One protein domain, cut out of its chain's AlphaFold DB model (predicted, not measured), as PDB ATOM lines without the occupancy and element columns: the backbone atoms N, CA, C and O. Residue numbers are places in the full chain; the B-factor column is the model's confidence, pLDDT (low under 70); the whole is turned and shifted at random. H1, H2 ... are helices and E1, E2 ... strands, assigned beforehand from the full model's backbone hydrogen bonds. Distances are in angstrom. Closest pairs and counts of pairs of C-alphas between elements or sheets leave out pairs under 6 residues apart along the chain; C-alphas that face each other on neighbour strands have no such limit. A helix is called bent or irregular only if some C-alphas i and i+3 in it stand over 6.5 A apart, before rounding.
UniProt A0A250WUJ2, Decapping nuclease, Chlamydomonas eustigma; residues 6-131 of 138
ATOM      1  N   ASP A   6      12.974 -25.372 -36.258       87.38
ATOM      2  CA  ASP A   6      12.899 -25.784 -34.853       87.38
ATOM      3  C   ASP A   6      14.035 -25.210 -34.003       87.38
ATOM      4  O   ASP A   6      13.804 -24.793 -32.873       87.38
ATOM      5  N   LEU A   7      15.255 -25.104 -34.546       91.25
ATOM      6  CA  LEU A   7      16.379 -24.517 -33.813       91.25
ATOM      7  C   LEU A   7      16.165 -23.019 -33.555       91.25
ATOM      8  O   LEU A   7      16.531 -22.498 -32.505       91.25
ATOM      9  N   PHE A   8      15.577 -22.304 -34.514       90.19
ATOM     10  CA  PHE A   8      15.280 -20.883 -34.337       90.19
ATOM     11  C   PHE A   8      14.094 -20.648 -33.408       90.19
ATOM     12  O   PHE A   8      14.116 -19.653 -32.686       90.19
ATOM     13  N   THR A   9      13.122 -21.559 -33.401       92.31
ATOM     14  CA  THR A   9      12.042 -21.599 -32.412       92.31
ATOM     15  C   THR A   9      12.601 -21.848 -31.013       92.31
ATOM     16  O   THR A   9      12.323 -21.071 -30.106       92.31
ATOM     17  N   TYR A  10      13.485 -22.839 -30.854       94.06
ATOM     18  CA  TYR A  10      14.169 -23.120 -29.590       94.06
ATOM     19  C   TYR A  10      14.921 -21.899 -29.052       94.06
ATOM     20  O   TYR A  10      14.830 -21.599 -27.871       94.06
ATOM     21  N   TYR A  11      15.626 -21.144 -29.900       94.62
ATOM     22  CA  TYR A  11      16.297 -19.918 -29.452       94.62
ATOM     23  C   TYR A  11      15.338 -18.812 -28.982       94.62
ATOM     24  O   TYR A  11      15.775 -17.926 -28.251       94.62
ATOM     25  N   GLY A  12      14.077 -18.820 -29.427       94.12
ATOM     26  CA  GLY A  12      13.026 -17.955 -28.885       94.12
ATOM     27  C   GLY A  12      12.697 -18.354 -27.452       94.12
ATOM     28  O   GLY A  12      13.050 -17.624 -26.531       94.12
ATOM     29  N   TYR A  13      12.193 -19.577 -27.276       94.31
ATOM     30  CA  TYR A  13      11.842 -20.113 -25.957       94.31
ATOM     31  C   TYR A  13      13.017 -20.116 -24.972       94.31
ATOM     32  O   TYR A  13      12.849 -19.865 -23.783       94.31
ATOM     33  N   LYS A  14      14.248 -20.351 -25.447       94.25
ATOM     34  CA  LYS A  14      15.425 -20.303 -24.575       94.25
ATOM     35  C   LYS A  14      15.700 -18.897 -24.050       94.25
ATOM     36  O   LYS A  14      16.171 -18.756 -22.928       94.25
ATOM     37  N   PHE A  15      15.445 -17.867 -24.852       93.75
ATOM     38  CA  PHE A  15      15.594 -16.486 -24.408       93.75
ATOM     39  C   PHE A  15      14.545 -16.119 -23.361       93.75
ATOM     40  O   PHE A  15      14.904 -15.504 -22.363       93.75
ATOM     41  N   GLU A  16      13.296 -16.544 -23.556       93.94
ATOM     42  CA  GLU A  16      12.227 -16.383 -22.563       93.94
ATOM     43  C   GLU A  16      12.604 -17.048 -21.237       93.94
ATOM     44  O   GLU A  16      12.616 -16.378 -20.206       93.94
ATOM     45  N   ALA A  17      13.030 -18.314 -21.280       92.38
ATOM     46  CA  ALA A  17      13.457 -19.062 -20.100       92.38
ATOM     47  C   ALA A  17      14.591 -18.342 -19.344       92.38
ATOM     48  O   ALA A  17      14.474 -18.082 -18.149       92.38
ATOM     49  N   VAL A  18      15.639 -17.896 -20.051       91.75
ATOM     50  CA  VAL A  18      16.751 -17.136 -19.446       91.75
ATOM     51  C   VAL A  18      16.271 -15.817 -18.828       91.75
ATOM     52  O   VAL A  18      16.699 -15.465 -17.732       91.75
ATOM     53  N   CYS A  19      15.372 -15.082 -19.489       89.56
ATOM     54  CA  CYS A  19      14.809 -13.843 -18.945       89.56
ATOM     55  C   CYS A  19      13.912 -14.070 -17.720       89.56
ATOM     56  O   CYS A  19      13.852 -13.199 -16.855       89.56
ATOM     57  N   ALA A  20      13.238 -15.217 -17.641       86.00
ATOM     58  CA  ALA A  20      12.421 -15.625 -16.502       86.00
ATOM     59  C   ALA A  20      13.235 -16.270 -15.360       86.00
ATOM     60  O   ALA A  20      12.680 -16.554 -14.301       86.00
ATOM     61  N   GLY A  21      14.545 -16.472 -15.549       85.81
ATOM     62  CA  GLY A  21      15.440 -17.067 -14.553       85.81
ATOM     63  C   GLY A  21      15.549 -18.597 -14.605       85.81
ATOM     64  O   GLY A  21      16.101 -19.182 -13.676       85.81
ATOM     65  N   ASP A  22      15.062 -19.244 -15.667       84.06
ATOM     66  CA  ASP A  22      15.225 -20.682 -15.924       84.06
ATOM     67  C   ASP A  22      16.279 -20.932 -17.020       84.06
ATOM     68  O   ASP A  22      16.028 -20.920 -18.230       84.06
ATOM     69  N   GLU A  23      17.526 -21.126 -16.594       77.62
ATOM     70  CA  GLU A  23      18.654 -21.330 -17.506       77.62
ATOM     71  C   GLU A  23      18.851 -22.783 -17.947       77.62
ATOM     72  O   GLU A  23      19.633 -23.025 -18.871       77.62
ATOM     73  N   GLU A  24      18.142 -23.758 -17.381       78.88
ATOM     74  CA  GLU A  24      18.378 -25.176 -17.682       78.88
ATOM     75  C   GLU A  24      17.252 -25.791 -18.504       78.88
ATOM     76  O   GLU A  24      17.525 -26.462 -19.505       78.88
ATOM     77  N   LEU A  25      15.999 -25.511 -18.157       85.62
ATOM     78  CA  LEU A  25      14.849 -26.133 -18.790       85.62
ATOM     79  C   LEU A  25      14.242 -25.200 -19.845       85.62
ATOM     80  O   LEU A  25      14.201 -23.983 -19.698       85.62
ATOM     81  N   VAL A  26      13.806 -25.775 -20.963       90.44
ATOM     82  CA  VAL A  26      12.982 -25.075 -21.952       90.44
ATOM     83  C   VAL A  26      11.724 -25.899 -22.128       90.44
ATOM     84  O   VAL A  26      11.772 -26.974 -22.727       90.44
ATOM     85  N   ASP A  27      10.621 -25.401 -21.585       88.69
ATOM     86  CA  ASP A  27       9.308 -26.023 -21.694       88.69
ATOM     87  C   ASP A  27       8.367 -25.112 -22.477       88.69
ATOM     88  O   ASP A  27       7.795 -24.170 -21.941       88.69
ATOM     89  N   SER A  28       8.187 -25.423 -23.759       87.19
ATOM     90  CA  SER A  28       7.257 -24.702 -24.627       87.19
ATOM     91  C   SER A  28       5.790 -25.102 -24.417       87.19
ATOM     92  O   SER A  28       4.947 -24.698 -25.208       87.19
ATOM     93  N   SER A  29       5.479 -25.972 -23.448       89.25
ATOM     94  CA  SER A  29       4.100 -26.318 -23.075       89.25
ATOM     95  C   SER A  29       3.575 -25.500 -21.894       89.25
ATOM     96  O   SER A  29       2.365 -25.463 -21.665       89.25
ATOM     97  N   SER A  30       4.470 -24.832 -21.161       89.56
ATOM     98  CA  SER A  30       4.130 -23.934 -20.065       89.56
ATOM     99  C   SER A  30       3.893 -22.526 -20.604       89.56
ATOM    100  O   SER A  30       4.839 -21.808 -20.905       89.56
ATOM    101  N   GLU A  31       2.628 -22.117 -20.684       91.19
ATOM    102  CA  GLU A  31       2.226 -20.802 -21.188       91.19
ATOM    103  C   GLU A  31       1.334 -20.075 -20.172       91.19
ATOM    104  O   GLU A  31       0.557 -20.692 -19.434       91.19
ATOM    105  N   PHE A  32       1.406 -18.743 -20.163       91.94
ATOM    106  CA  PHE A  32       0.497 -17.886 -19.407       91.94
ATOM    107  C   PHE A  32      -0.199 -16.924 -20.366       91.94
ATOM    108  O   PHE A  32       0.439 -16.319 -21.222       91.94
ATOM    109  N   ALA A  33      -1.519 -16.776 -20.238       93.88
ATOM    110  CA  ALA A  33      -2.301 -15.956 -21.154       93.88
ATOM    111  C   ALA A  33      -3.247 -14.999 -20.430       93.88
ATOM    112  O   ALA A  33      -3.933 -15.358 -19.470       93.88
ATOM    113  N   LEU A  34      -3.342 -13.783 -20.958       91.69
ATOM    114  CA  LEU A  34      -4.339 -12.798 -20.571       91.69
ATOM    115  C   LEU A  34      -5.625 -13.014 -21.364       91.69
ATOM    116  O   LEU A  34      -5.595 -13.156 -22.585       91.69
ATOM    117  N   VAL A  35      -6.771 -12.961 -20.685       93.25
ATOM    118  CA  VAL A  35      -8.082 -12.895 -21.343       93.25
ATOM    119  C   VAL A  35      -8.497 -11.433 -21.451       93.25
ATOM    120  O   VAL A  35      -8.751 -10.762 -20.452       93.25
ATOM    121  N   LEU A  36      -8.564 -10.937 -22.681       90.19
ATOM    122  CA  LEU A  36      -8.704  -9.524 -22.995       90.19
ATOM    123  C   LEU A  36      -9.985  -9.258 -23.769       90.19
ATOM    124  O   LEU A  36     -10.354  -9.981 -24.697       90.19
ATOM    125  N   LYS A  37     -10.631  -8.147 -23.425       92.50
ATOM    126  CA  LYS A  37     -11.715  -7.560 -24.205       92.50
ATOM    127  C   LYS A  37     -11.223  -6.256 -24.814       92.50
ATOM    128  O   LYS A  37     -10.938  -5.312 -24.082       92.50
ATOM    129  N   LEU A  38     -11.188  -6.180 -26.141       89.75
ATOM    130  CA  LEU A  38     -10.850  -4.953 -26.861       89.75
ATOM    131  C   LEU A  38     -11.941  -4.560 -27.856       89.75
ATOM    132  O   LEU A  38     -12.840  -5.337 -28.189       89.75
ATOM    133  N   ARG A  39     -11.852  -3.324 -28.338       92.12
ATOM    134  CA  ARG A  39     -12.749  -2.775 -29.348       92.12
ATOM    135  C   ARG A  39     -11.932  -2.294 -30.539       92.12
ATOM    136  O   ARG A  39     -10.938  -1.602 -30.362       92.12
ATOM    137  N   LEU A  40     -12.371  -2.673 -31.732       89.19
ATOM    138  CA  LEU A  40     -11.803  -2.242 -33.003       89.19
ATOM    139  C   LEU A  40     -12.925  -1.622 -33.841       89.19
ATOM    140  O   LEU A  40     -13.730  -2.335 -34.457       89.19
ATOM    141  N   GLY A  41     -13.040  -0.295 -33.806       91.31
ATOM    142  CA  GLY A  41     -14.153   0.427 -34.411       91.31
ATOM    143  C   GLY A  41     -15.485   0.029 -33.777       91.31
ATOM    144  O   GLY A  41     -15.753   0.274 -32.599       91.31
ATOM    145  N   LYS A  42     -16.356  -0.615 -34.561       95.44
ATOM    146  CA  LYS A  42     -17.657  -1.126 -34.089       95.44
ATOM    147  C   LYS A  42     -17.613  -2.567 -33.573       95.44
ATOM    148  O   LYS A  42     -18.622  -3.060 -33.076       95.44
ATOM    149  N   HIS A  43     -16.482  -3.253 -33.718       94.81
ATOM    150  CA  HIS A  43     -16.347  -4.660 -33.362       94.81
ATOM    151  C   HIS A  43     -15.793  -4.795 -31.947       94.81
ATOM    152  O   HIS A  43     -14.834  -4.123 -31.581       94.81
ATOM    153  N   THR A  44     -16.403  -5.671 -31.152       95.69
ATOM    154  CA  THR A  44     -15.863  -6.080 -29.850       95.69
ATOM    155  C   THR A  44     -15.226  -7.448 -30.019       95.69
ATOM    156  O   THR A  44     -15.868  -8.354 -30.546       95.69
ATOM    157  N   LEU A  45     -13.981  -7.584 -29.578       94.25
ATOM    158  CA  LEU A  45     -13.242  -8.839 -29.593       94.25
ATOM    159  C   LEU A  45     -13.031  -9.291 -28.148       94.25
ATOM    160  O   LEU A  45     -12.689  -8.480 -27.287       94.25
ATOM    161  N   LEU A  46     -13.240 -10.580 -27.905       95.94
ATOM    162  CA  LEU A  46     -12.798 -11.275 -26.703       95.94
ATOM    163  C   LEU A  46     -11.753 -12.290 -27.157       95.94
ATOM    164  O   LEU A  46     -12.051 -13.112 -28.024       95.94
ATOM    165  N   MET A  47     -10.541 -12.205 -26.624       94.88
ATOM    166  CA  MET A  47      -9.434 -13.067 -27.031       94.88
ATOM    167  C   MET A  47      -8.542 -13.430 -25.850       94.88
ATOM    168  O   MET A  47      -8.483 -12.693 -24.869       94.88
ATOM    169  N   ALA A  48      -7.847 -14.557 -25.969       95.44
ATOM    170  CA  ALA A  48      -6.706 -14.875 -25.127       95.44
ATOM    171  C   ALA A  48      -5.421 -14.461 -25.857       95.44
ATOM    172  O   ALA A  48      -5.314 -14.664 -27.069       95.44
ATOM    173  N   ALA A  49      -4.477 -13.876 -25.132       94.06
ATOM    174  CA  ALA A  49      -3.149 -13.537 -25.622       94.06
ATOM    175  C   ALA A  49      -2.117 -14.135 -24.667       94.06
ATOM    176  O   ALA A  49      -2.133 -13.802 -23.485       94.06
ATOM    177  N   GLU A  50      -1.274 -15.030 -25.177       95.06
ATOM    178  CA  GLU A  50      -0.082 -15.507 -24.470       95.06
ATOM    179  C   GLU A  50       0.868 -14.322 -24.215       95.06
ATOM    180  O   GLU A  50       0.897 -13.374 -25.009       95.06
ATOM    181  N   VAL A  51       1.531 -14.323 -23.056       93.69
ATOM    182  CA  VAL A  51       2.443 -13.262 -22.615       93.69
ATOM    183  C   VAL A  51       3.700 -13.863 -21.983       93.69
ATOM    184  O   VAL A  51       3.607 -14.726 -21.110       93.69
ATOM    185  N   ASP A  52       4.862 -13.323 -22.357       94.06
ATOM    186  CA  ASP A  52       6.149 -13.951 -22.040       94.06
ATOM    187  C   ASP A  52       6.536 -13.825 -20.554       94.06
ATOM    188  O   ASP A  52       6.887 -14.808 -19.901       94.06
ATOM    189  N   CYS A  53       6.516 -12.609 -19.987       91.38
ATOM    190  CA  CYS A  53       6.874 -12.410 -18.578       91.38
ATOM    191  C   CYS A  53       6.331 -11.113 -17.961       91.38
ATOM    192  O   CYS A  53       5.936 -10.170 -18.649       91.38
ATOM    193  N   LEU A  54       6.325 -11.060 -16.625       90.25
ATOM    194  CA  LEU A  54       5.997  -9.858 -15.860       90.25
ATOM    195  C   LEU A  54       7.219  -8.933 -15.777       90.25
ATOM    196  O   LEU A  54       8.328  -9.387 -15.495       90.25
ATOM    197  N   ASN A  55       7.021  -7.629 -15.967       87.56
ATOM    198  CA  ASN A  55       8.056  -6.639 -15.697       87.56
ATOM    199  C   ASN A  55       8.340  -6.611 -14.182       87.56
ATOM    200  O   ASN A  55       7.424  -6.290 -13.418       87.56
ATOM    201  N   PRO A  56       9.574  -6.894 -13.723       81.25
ATOM    202  CA  PRO A  56       9.901  -6.900 -12.298       81.25
ATOM    203  C   PRO A  56       9.615  -5.557 -11.615       81.25
ATOM    204  O   PRO A  56       9.143  -5.546 -10.485       81.25
ATOM    205  N   GLU A  57       9.791  -4.430 -12.313       78.62
ATOM    206  CA  GLU A  57       9.466  -3.099 -11.771       78.62
ATOM    207  C   GLU A  57       7.956  -2.909 -11.552       78.62
ATOM    208  O   GLU A  57       7.527  -2.139 -10.696       78.62
ATOM    209  N   ALA A  58       7.131  -3.619 -12.324       74.00
ATOM    210  CA  ALA A  58       5.683  -3.596 -12.187       74.00
ATOM    211  C   ALA A  58       5.163  -4.636 -11.180       74.00
ATOM    212  O   ALA A  58       4.003  -4.552 -10.778       74.00
ATOM    213  N   ALA A  59       5.995  -5.602 -10.778       65.81
ATOM    214  CA  ALA A  59       5.650  -6.652  -9.824       65.81
ATOM    215  C   ALA A  59       5.578  -6.147  -8.370       65.81
ATOM    216  O   ALA A  59       4.994  -6.818  -7.527       65.81
ATOM    217  N   GLU A  60       6.115  -4.955  -8.079       61.19
ATOM    218  CA  GLU A  60       6.063  -4.329  -6.747       61.19
ATOM    219  C   GLU A  60       4.681  -3.744  -6.384       61.19
ATOM    220  O   GLU A  60       4.474  -3.284  -5.262       61.19
ATOM    221  N   SER A  61       3.711  -3.749  -7.304       62.84
ATOM    222  CA  SER A  61       2.333  -3.342  -6.997       62.84
ATOM    223  C   SER A  61       1.586  -4.425  -6.206       62.84
ATOM    224  O   SER A  61       1.747  -5.601  -6.515       62.84
ATOM    225  N   ASP A  62       0.717  -4.045  -5.256       62.00
ATOM    226  CA  ASP A  62      -0.195  -4.954  -4.531       62.00
ATOM    227  C   ASP A  62      -1.140  -5.701  -5.501       62.00
ATOM    228  O   ASP A  62      -2.286  -5.291  -5.730       62.00
ATOM    229  N   VAL A  63      -0.664  -6.805  -6.086       68.19
ATOM    230  CA  VAL A  63      -1.477  -7.681  -6.932       68.19
ATOM    231  C   VAL A  63      -2.501  -8.371  -6.045       68.19
ATOM    232  O   VAL A  63      -2.171  -9.106  -5.116       68.19
ATOM    233  N   SER A  64      -3.773  -8.140  -6.338       72.88
ATOM    234  CA  SER A  64      -4.887  -8.758  -5.626       72.88
ATOM    235  C   SER A  64      -6.012  -9.062  -6.601       72.88
ATOM    236  O   SER A  64      -6.025  -8.574  -7.729       72.88
ATOM    237  N   TYR A  65      -7.003  -9.832  -6.161       66.75
ATOM    238  CA  TYR A  65      -8.197 -10.056  -6.974       66.75
ATOM    239  C   TYR A  65      -8.929  -8.742  -7.317       66.75
ATOM    240  O   TYR A  65      -9.514  -8.610  -8.388       66.75
ATOM    241  N   GLU A  66      -8.861  -7.748  -6.428       77.38
ATOM    242  CA  GLU A  66      -9.481  -6.429  -6.610       77.38
ATOM    243  C   GLU A  66      -8.665  -5.504  -7.525       77.38
ATOM    244  O   GLU A  66      -9.209  -4.577  -8.126       77.38
ATOM    245  N   ARG A  67      -7.358  -5.757  -7.640       74.69
ATOM    246  CA  ARG A  67      -6.421  -5.041  -8.511       74.69
ATOM    247  C   ARG A  67      -5.600  -6.059  -9.304       74.69
ATOM    248  O   ARG A  67      -4.455  -6.331  -8.937       74.69
ATOM    249  N   PRO A  68      -6.204  -6.669 -10.342       77.31
ATOM    250  CA  PRO A  68      -5.498  -7.622 -11.181       77.31
ATOM    251  C   PRO A  68      -4.383  -6.922 -11.958       77.31
ATOM    252  O   PRO A  68      -4.436  -5.712 -12.192       77.31
ATOM    253  N   LEU A  69      -3.401  -7.709 -12.392       82.81
ATOM    254  CA  LEU A  69      -2.334  -7.226 -13.260       82.81
ATOM    255  C   LEU A  69      -2.910  -6.642 -14.555       82.81
ATOM    256  O   LEU A  69      -3.750  -7.254 -15.218       82.81
ATOM    257  N   SER A  70      -2.428  -5.459 -14.921       86.69
ATOM    258  CA  SER A  70      -2.694  -4.834 -16.211       86.69
ATOM    259  C   SER A  70      -1.745  -5.378 -17.274       86.69
ATOM    260  O   SER A  70      -0.593  -5.693 -16.983       86.69
ATOM    261  N   ALA A  71      -2.195  -5.427 -18.530       88.81
ATOM    262  CA  ALA A  71      -1.381  -5.894 -19.656       88.81
ATOM    263  C   ALA A  71      -0.070  -5.097 -19.823       88.81
ATOM    264  O   ALA A  71       0.955  -5.646 -20.209       88.81
ATOM    265  N   GLU A  72      -0.068  -3.814 -19.459       87.69
ATOM    266  CA  GLU A  72       1.112  -2.947 -19.499       87.69
ATOM    267  C   GLU A  72       2.204  -3.337 -18.492       87.69
ATOM    268  O   GLU A  72       3.326  -2.844 -18.602       87.69
ATOM    269  N   GLN A  73       1.884  -4.192 -17.517       90.00
ATOM    270  CA  GLN A  73       2.846  -4.728 -16.555       90.00
ATOM    271  C   GLN A  73       3.618  -5.923 -17.123       90.00
ATOM    272  O   GLN A  73       4.606  -6.330 -16.520       90.00
ATOM    273  N   PHE A  74       3.206  -6.475 -18.265       92.06
ATOM    274  CA  PHE A  74       3.904  -7.565 -18.942       92.06
ATOM    275  C   PHE A  74       4.895  -7.034 -19.982       92.06
ATOM    276  O   PHE A  74       4.800  -5.897 -20.454       92.06
ATOM    277  N   LEU A  75       5.858  -7.878 -20.333       93.12
ATOM    278  CA  LEU A  75       6.855  -7.643 -21.368       93.12
ATOM    279  C   LEU A  75       6.680  -8.668 -22.485       93.12
ATOM    280  O   LEU A  75       6.401  -9.833 -22.222       93.12
ATOM    281  N   GLU A  76       6.911  -8.231 -23.721       95.50
ATOM    282  CA  GLU A  76       7.097  -9.133 -24.858       95.50
ATOM    283  C   GLU A  76       8.593  -9.343 -25.111       95.50
ATOM    284  O   GLU A  76       9.357  -8.381 -25.237       95.50
ATOM    285  N   LEU A  77       9.026 -10.585 -25.259       95.44
ATOM    286  CA  LEU A  77      10.397 -10.990 -25.508       95.44
ATOM    287  C   LEU A  77      10.556 -11.440 -26.963       95.44
ATOM    288  O   LEU A  77       9.790 -12.238 -27.506       95.44
ATOM    289  N   LYS A  78      11.574 -10.910 -27.649       95.50
ATOM    290  CA  LYS A  78      11.920 -11.326 -29.014       95.50
ATOM    291  C   LYS A  78      13.420 -11.479 -29.193       95.50
ATOM    292  O   LYS A  78      14.211 -10.634 -28.781       95.50
ATOM    293  N   THR A  79      13.820 -12.509 -29.934       94.44
ATOM    294  CA  THR A  79      15.200 -12.640 -30.412       94.44
ATOM    295  C   THR A  79      15.321 -12.373 -31.904       94.44
ATOM    296  O   THR A  79      14.411 -12.605 -32.709       94.44
ATOM    297  N   ILE A  80      16.488 -11.877 -32.308       93.62
ATOM    298  CA  ILE A  80      16.825 -11.655 -33.712       93.62
ATOM    299  C   ILE A  80      18.277 -12.029 -33.984       93.62
ATOM    300  O   ILE A  80      19.159 -11.767 -33.174       93.62
ATOM    301  N   LYS A  81      18.557 -12.611 -35.156       93.25
ATOM    302  CA  LYS A  81      19.943 -12.795 -35.597       93.25
ATOM    303  C   LYS A  81      20.621 -11.429 -35.720       93.25
ATOM    304  O   LYS A  81      20.179 -10.584 -36.504       93.25
ATOM    305  N   LEU A  82      21.709 -11.238 -34.983       92.00
ATOM    306  CA  LEU A  82      22.491 -10.016 -35.013       92.00
ATOM    307  C   LEU A  82      23.221  -9.914 -36.351       92.00
ATOM    308  O   LEU A  82      24.059 -10.739 -36.706       92.00
ATOM    309  N   GLN A  83      22.872  -8.885 -37.117       93.69
ATOM    310  CA  GLN A  83      23.499  -8.632 -38.408       93.69
ATOM    311  C   GLN A  83      24.855  -7.933 -38.220       93.69
ATOM    312  O   GLN A  83      25.014  -7.138 -37.286       93.69
ATOM    313  N   PRO A  84      25.831  -8.160 -39.117       89.88
ATOM    314  CA  PRO A  84      27.201  -7.680 -38.931       89.88
ATOM    315  C   PRO A  84      27.327  -6.151 -38.943       89.88
ATOM    316  O   PRO A  84      28.233  -5.610 -38.321       89.88
ATOM    317  N   ASN A  85      26.415  -5.432 -39.606       92.94
ATOM    318  CA  ASN A  85      26.452  -3.971 -39.676       92.94
ATOM    319  C   ASN A  85      25.114  -3.321 -39.294       92.94
ATOM    320  O   ASN A  85      24.049  -3.934 -39.392       92.94
ATOM    321  N   LYS A  86      25.178  -2.045 -38.889       90.06
ATOM    322  CA  LYS A  86      24.026  -1.271 -38.395       90.06
ATOM    323  C   LYS A  86      22.880  -1.177 -39.408       90.06
ATOM    324  O   LYS A  86      21.721  -1.267 -39.017       90.06
ATOM    325  N   HIS A  87      23.188  -1.048 -40.700       93.81
ATOM    326  CA  HIS A  87      22.171  -0.942 -41.748       93.81
ATOM    327  C   HIS A  87      21.360  -2.239 -41.890       93.81
ATOM    328  O   HIS A  87      20.130  -2.212 -41.896       93.81
ATOM    329  N   LEU A  88      22.034  -3.389 -41.929       93.75
ATOM    330  CA  LEU A  88      21.379  -4.694 -41.976       93.75
ATOM    331  C   LEU A  88      20.607  -4.991 -40.686       93.75
ATOM    332  O   LEU A  88      19.518  -5.556 -40.766       93.75
ATOM    333  N   ARG A  89      21.117  -4.570 -39.516       91.50
ATOM    334  CA  ARG A  89      20.382  -4.670 -38.239       91.50
ATOM    335  C   ARG A  89      19.066  -3.894 -38.313       91.50
ATOM    336  O   ARG A  89      18.012  -4.467 -38.052       91.50
ATOM    337  N   ALA A  90      19.116  -2.632 -38.744       90.00
ATOM    338  CA  ALA A  90      17.933  -1.785 -38.889       90.00
ATOM    339  C   ALA A  90      16.926  -2.364 -39.894       90.00
ATOM    340  O   ALA A  90      15.735  -2.437 -39.601       90.00
ATOM    341  N   LYS A  91      17.400  -2.852 -41.049       94.12
ATOM    342  CA  LYS A  91      16.549  -3.495 -42.059       94.12
ATOM    343  C   LYS A  91      15.876  -4.761 -41.523       94.12
ATOM    344  O   LYS A  91      14.679  -4.943 -41.723       94.12
ATOM    345  N   SER A  92      16.629  -5.624 -40.840       92.88
ATOM    346  CA  SER A  92      16.101  -6.871 -40.276       92.88
ATOM    347  C   SER A  92      15.045  -6.601 -39.204       92.88
ATOM    348  O   SER A  92      13.993  -7.239 -39.209       92.88
ATOM    349  N   LEU A  93      15.286  -5.605 -38.346       91.00
ATOM    350  CA  LEU A  93      14.319  -5.150 -37.355       91.00
ATOM    351  C   LEU A  93      13.060  -4.593 -38.033       91.00
ATOM    352  O   LEU A  93      11.963  -5.068 -37.756       91.00
ATOM    353  N   ALA A  94      13.200  -3.670 -38.988       92.00
ATOM    354  CA  ALA A  94      12.074  -3.058 -39.700       92.00
ATOM    355  C   ALA A  94      11.168  -4.083 -40.408       92.00
ATOM    356  O   ALA A  94       9.960  -3.895 -40.485       92.00
ATOM    357  N   GLN A  95      11.725  -5.199 -40.886       94.88
ATOM    358  CA  GLN A  95      10.951  -6.284 -41.502       94.88
ATOM    359  C   GLN A  95      10.148  -7.128 -40.501       94.88
ATOM    360  O   GLN A  95       9.214  -7.826 -40.908       94.88
ATOM    361  N   LYS A  96      10.531  -7.139 -39.219       93.38
ATOM    362  CA  LYS A  96       9.877  -7.918 -38.154       93.38
ATOM    363  C   LYS A  96       8.927  -7.072 -37.313       93.38
ATOM    364  O   LYS A  96       7.845  -7.554 -36.984       93.38
ATOM    365  N   MET A  97       9.295  -5.817 -37.065       93.12
ATOM    366  CA  MET A  97       8.568  -4.898 -36.193       93.12
ATOM    367  C   MET A  97       7.066  -4.803 -36.463       93.12
ATOM    368  O   MET A  97       6.338  -4.833 -35.486       93.12
ATOM    369  N   PRO A  98       6.549  -4.741 -37.707       94.19
ATOM    370  CA  PRO A  98       5.103  -4.640 -37.909       94.19
ATOM    371  C   PRO A  98       4.317  -5.823 -37.329       94.19
ATOM    372  O   PRO A  98       3.260  -5.623 -36.742       94.19
ATOM    373  N   ARG A  99       4.839  -7.053 -37.455       94.88
ATOM    374  CA  ARG A  99       4.181  -8.255 -36.913       94.88
ATOM    375  C   ARG A  99       4.223  -8.266 -35.391       94.88
ATOM    376  O   ARG A  99       3.206  -8.497 -34.754       94.88
ATOM    377  N   TRP A 100       5.395  -7.968 -34.846       95.25
ATOM    378  CA  TRP A 100       5.620  -7.864 -33.409       95.25
ATOM    379  C   TRP A 100       4.775  -6.760 -32.770       95.25
ATOM    380  O   TRP A 100       4.164  -6.965 -31.734       95.25
ATOM    381  N   TRP A 101       4.670  -5.610 -33.436       93.69
ATOM    382  CA  TRP A 101       3.840  -4.503 -32.987       93.69
ATOM    383  C   TRP A 101       2.364  -4.894 -32.943       93.69
ATOM    384  O   TRP A 101       1.738  -4.665 -31.921       93.69
ATOM    385  N   VAL A 102       1.809  -5.513 -33.996       93.75
ATOM    386  CA  VAL A 102       0.393  -5.936 -33.983       93.75
ATOM    387  C   VAL A 102       0.123  -6.949 -32.867       93.75
ATOM    388  O   VAL A 102      -0.891  -6.817 -32.187       93.75
ATOM    389  N   GLN A 103       1.013  -7.931 -32.671       93.94
ATOM    390  CA  GLN A 103       0.890  -8.943 -31.615       93.94
ATOM    391  C   GLN A 103       0.761  -8.287 -30.236       93.94
ATOM    392  O   GLN A 103      -0.275  -8.418 -29.583       93.94
ATOM    393  N   SER A 104       1.762  -7.504 -29.840       93.50
ATOM    394  CA  SER A 104       1.788  -6.880 -28.519       93.50
ATOM    395  C   SER A 104       0.740  -5.768 -28.375       93.50
ATOM    396  O   SER A 104       0.142  -5.625 -27.313       93.50
ATOM    397  N   PHE A 105       0.432  -5.026 -29.448       91.81
ATOM    398  CA  PHE A 105      -0.626  -4.007 -29.445       91.81
ATOM    399  C   PHE A 105      -1.999  -4.610 -29.135       91.81
ATOM    400  O   PHE A 105      -2.727  -4.071 -28.302       91.81
ATOM    401  N   LEU A 106      -2.356  -5.731 -29.772       92.25
ATOM    402  CA  LEU A 106      -3.623  -6.418 -29.502       92.25
ATOM    403  C   LEU A 106      -3.660  -7.026 -28.094       92.25
ATOM    404  O   LEU A 106      -4.724  -7.041 -27.476       92.25
ATOM    405  N   ALA A 107      -2.509  -7.468 -27.580       92.81
ATOM    406  CA  ALA A 107      -2.358  -7.953 -26.211       92.81
ATOM    407  C   ALA A 107      -2.347  -6.830 -25.151       92.81
ATOM    408  O   ALA A 107      -2.418  -7.113 -23.960       92.81
ATOM    409  N   GLY A 108      -2.265  -5.555 -25.550       91.31
ATOM    410  CA  GLY A 108      -2.139  -4.425 -24.620       91.31
ATOM    411  C   GLY A 108      -0.758  -4.295 -23.963       91.31
ATOM    412  O   GLY A 108      -0.606  -3.532 -23.012       91.31
ATOM    413  N   ILE A 109       0.250  -5.006 -24.475       92.56
ATOM    414  CA  ILE A 109       1.630  -4.957 -23.990       92.56
ATOM    415  C   ILE A 109       2.342  -3.762 -24.625       92.56
ATOM    416  O   ILE A 109       2.412  -3.619 -25.848       92.56
ATOM    417  N   SER A 110       2.890  -2.886 -23.785       90.44
ATOM    418  CA  SER A 110       3.487  -1.615 -24.215       90.44
ATOM    419  C   SER A 110       5.004  -1.669 -24.396       90.44
ATOM    420  O   SER A 110       5.587  -0.746 -24.978       90.44
ATOM    421  N   THR A 111       5.646  -2.739 -23.924       91.19
ATOM    422  CA  THR A 111       7.102  -2.856 -23.874       91.19
ATOM    423  C   THR A 111       7.557  -4.181 -24.462       91.19
ATOM    424  O   THR A 111       7.083  -5.245 -24.078       91.19
ATOM    425  N   MET A 112       8.511  -4.099 -25.387       93.06
ATOM    426  CA  MET A 112       9.134  -5.249 -26.024       93.06
ATOM    427  C   MET A 112      10.639  -5.226 -25.796       93.06
ATOM    428  O   MET A 112      11.312  -4.246 -26.128       93.06
ATOM    429  N   VAL A 113      11.189  -6.315 -25.281       93.44
ATOM    430  CA  VAL A 113      12.628  -6.516 -25.143       93.44
ATOM    431  C   VAL A 113      13.113  -7.348 -26.319       93.44
ATOM    432  O   VAL A 113      12.695  -8.484 -26.528       93.44
ATOM    433  N   VAL A 114      14.020  -6.770 -27.105       93.69
ATOM    434  CA  VAL A 114      14.607  -7.438 -28.265       93.69
ATOM    435  C   VAL A 114      16.083  -7.692 -28.007       93.69
ATOM    436  O   VAL A 114      16.847  -6.737 -27.831       93.69
ATOM    437  N   SER A 115      16.491  -8.959 -28.052       93.06
ATOM    438  CA  SER A 115      17.896  -9.357 -27.944       93.06
ATOM    439  C   SER A 115      18.455  -9.890 -29.263       93.06
ATOM    440  O   SER A 115      17.839 -10.691 -29.975       93.06
ATOM    441  N   GLY A 116      19.640  -9.409 -29.622       93.44
ATOM    442  CA  GLY A 116      20.430  -9.898 -30.740       93.44
ATOM    443  C   GLY A 116      21.197 -11.156 -30.346       93.44
ATOM    444  O   GLY A 116      21.915 -11.145 -29.350       93.44
ATOM    445  N   ARG A 117      21.105 -12.210 -31.158       93.62
ATOM    446  CA  ARG A 117      21.872 -13.456 -30.999       93.62
ATOM    447  C   ARG A 117      22.790 -13.732 -32.182       93.62
ATOM    448  O   ARG A 117      22.495 -13.323 -33.308       93.62
ATOM    449  N   ASP A 118      23.866 -14.470 -31.954       92.31
ATOM    450  CA  ASP A 118      24.705 -14.998 -33.027       92.31
ATOM    451  C   ASP A 118      24.108 -16.274 -33.674       92.31
ATOM    452  O   ASP A 118      22.967 -16.679 -33.413       92.31
ATOM    453  N   ASP A 119      24.876 -16.897 -34.573       91.31
ATOM    454  CA  ASP A 119      24.488 -18.137 -35.257       91.31
ATOM    455  C   ASP A 119      24.502 -19.378 -34.348       91.31
ATOM    456  O   ASP A 119      23.855 -20.377 -34.667       91.31
ATOM    457  N   LYS A 120      25.189 -19.307 -33.204       91.38
ATOM    458  CA  LYS A 120      25.232 -20.354 -32.177       91.38
ATOM    459  C   LYS A 120      24.138 -20.181 -31.116       91.38
ATOM    460  O   LYS A 120      24.072 -20.984 -30.194       91.38
ATOM    461  N   GLY A 121      23.296 -19.153 -31.240       89.38
ATOM    462  CA  GLY A 121      22.235 -18.862 -30.277       89.38
ATOM    463  C   GLY A 121      22.685 -18.035 -29.074       89.38
ATOM    464  O   GLY A 121      21.880 -17.806 -28.179       89.38
ATOM    465  N   ILE A 122      23.931 -17.555 -29.047       91.62
ATOM    466  CA  ILE A 122      24.467 -16.780 -27.924       91.62
ATOM    467  C   ILE A 122      23.991 -15.332 -28.030       91.62
ATOM    468  O   ILE A 122      24.170 -14.694 -29.073       91.62
ATOM    469  N   LEU A 123      23.400 -14.815 -26.952       91.94
ATOM    470  CA  LEU A 123      22.947 -13.427 -26.846       91.94
ATOM    471  C   LEU A 123      24.148 -12.471 -26.820       91.94
ATOM    472  O   LEU A 123      25.169 -12.754 -26.201       91.94
ATOM    473  N   GLN A 124      24.031 -11.341 -27.510       88.25
ATOM    474  CA  GLN A 124      25.125 -10.384 -27.713       88.25
ATOM    475  C   GLN A 124      24.750  -8.966 -27.270       88.25
ATOM    476  O   GLN A 124      25.582  -8.243 -26.732       88.25
ATOM    477  N   GLU A 125      23.511  -8.539 -27.530       78.69
ATOM    478  CA  GLU A 125      23.054  -7.165 -27.290       78.69
ATOM    479  C   GLU A 125      21.549  -7.169 -27.000       78.69
ATOM    480  O   GLU A 125      20.772  -7.585 -27.858       78.69
ATOM    481  N   ALA A 126      21.134  -6.688 -25.826       76.50
ATOM    482  CA  ALA A 126      19.724  -6.520 -25.476       76.50
ATOM    483  C   ALA A 126      19.312  -5.046 -25.578       76.50
ATOM    484  O   ALA A 126      20.036  -4.152 -25.142       76.50
ATOM    485  N   SER A 127      18.134  -4.787 -26.145       77.25
ATOM    486  CA  SER A 127      17.524  -3.456 -26.177       77.25
ATOM    487  C   SER A 127      16.047  -3.540 -25.804       77.25
ATOM    488  O   SER A 127      15.290  -4.270 -26.445       77.25
ATOM    489  N   ALA A 128      15.630  -2.775 -24.797       73.06
ATOM    490  CA  ALA A 128      14.219  -2.565 -24.497       73.06
ATOM    491  C   ALA A 128      13.649  -1.481 -25.421       73.06
ATOM    492  O   ALA A 128      14.287  -0.455 -25.676       73.06
ATOM    493  N   ARG A 129      12.451  -1.715 -25.956       78.00
ATOM    494  CA  ARG A 129      11.737  -0.788 -26.833       78.00
ATOM    495  C   ARG A 129      10.328  -0.584 -26.313       78.00
ATOM    496  O   ARG A 129       9.548  -1.527 -26.222       78.00
ATOM    497  N   LEU A 130       9.990   0.674 -26.052       73.44
ATOM    498  CA  LEU A 130       8.600   1.072 -25.905       73.44
ATOM    499  C   LEU A 130       7.932   0.951 -27.274       73.44
ATOM    500  O   LEU A 130       8.370   1.561 -28.251       73.44
ATOM    501  N   ILE A 131       6.884   0.145 -27.338       71.56
ATOM    502  CA  ILE A 131       6.068  -0.097 -28.532       71.56
ATOM    503  C   ILE A 131       4.664   0.490 -28.360       71.56
ATOM    504  O   ILE A 131       3.701   0.041 -28.977       71.56
TER     505      ILE A 131
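Overview. This is residues 6 to 131 of the 138 residues of the protein "Decapping nuclease" of Chlamydomonas eustigma (UniProt A0A250WUJ2). What would one see first? A twisted slab of three strands, E3, E4 and E5, has H1 across one face and H2b, the second arm of the bent helix H2, across the other. The long hairpin of E1 and E2 extends at one end beside the end of H2b, and the loop of residues 62 to 68 sticks out free. What is it made of? The printed part has 126 residues, of mixed class, with two named helices and five named strands in the order H1 E1 E2 E3 H2 E4 E5; the mixed sheet runs E3 E4 E5, and E1 and E2 are antiparallel. How spread is it? It is compact, with a radius of gyration of the C-alphas of 15.8 A and spans of 47 by 37 by 27 A.

Along the chain. Where do the first elements run? H1, residues 6 to 20, spans 21.0 A from C-alpha 6 at (12.899, -25.784, -34.853). E1, residues 33 to 40, spans 20.5 A and bends by 52 degrees at residue 37; E2, residues 43 to 50, spans 21.5 A. What follows? E3, residues 74 to 81, spans 23.7 A. H2, residues 86 to 107, was assigned as one helix by its hydrogen bonds but is bent, with C-alphas 95 and 98 7.1 A apart; its arms H2a, residues 86 to 95, and H2b, residues 98 to 107, span 14.3 A each and stand at a steep tilt of 53 degrees. Where does it end? E4 is residues 111 to 117, 19.5 A, and E5 is residues 123 to 130, 20.4 A, ending at C-alpha 130 at (8.600, 1.072, -25.905).

Arrangement. How is the larger sheet joined? E3 and E4 are parallel, with N 78 and O 113 2.9 A apart; E4 and E5 form an antiparallel hairpin, with N 114 and O 127 2.9 A apart. The sheet is only just strongly twisted, its C-alphas up to 4.4 A off the best plane. What is on it? The sheet E3 E4 E5 and the helices on its two faces make three layers: H1 and H2b lie on opposite faces, at heights over the sheet of 9.2 A and 9.7 A, while H2a only grazes the sheet with residues 89 to 93. The closest C-alphas of H1 and E3 are those of Gly 12 and Thr 79, 5.9 A; E3, H2 and E4 form a strand-helix-strand unit, parallel neighbour strands joined through a helix, with a right-handed crossover. Where is the other hairpin? E1 and E2 are antiparallel, with N 36 and O 47 2.8 A apart, and the closest C-alphas of E2 and H2b are those of Ala 49 and Ala 107, 5.7 A. Are the helix backbones complete? In H1, H2a and H2b every O i to N i+4 pair is within hydrogen-bond range.

Size, cuts and confidence. How large is it? The two C-alphas farthest apart are those of Glu 66 and Pro 84, 48.9 A. Is it unbroken? The printed part has no cut; the links H1 to E1 and E2 to E3 are long. Where is confidence low? Residues 59 to 63 and residue 65 have pLDDT under 70; the mean of the printed part is 88.7.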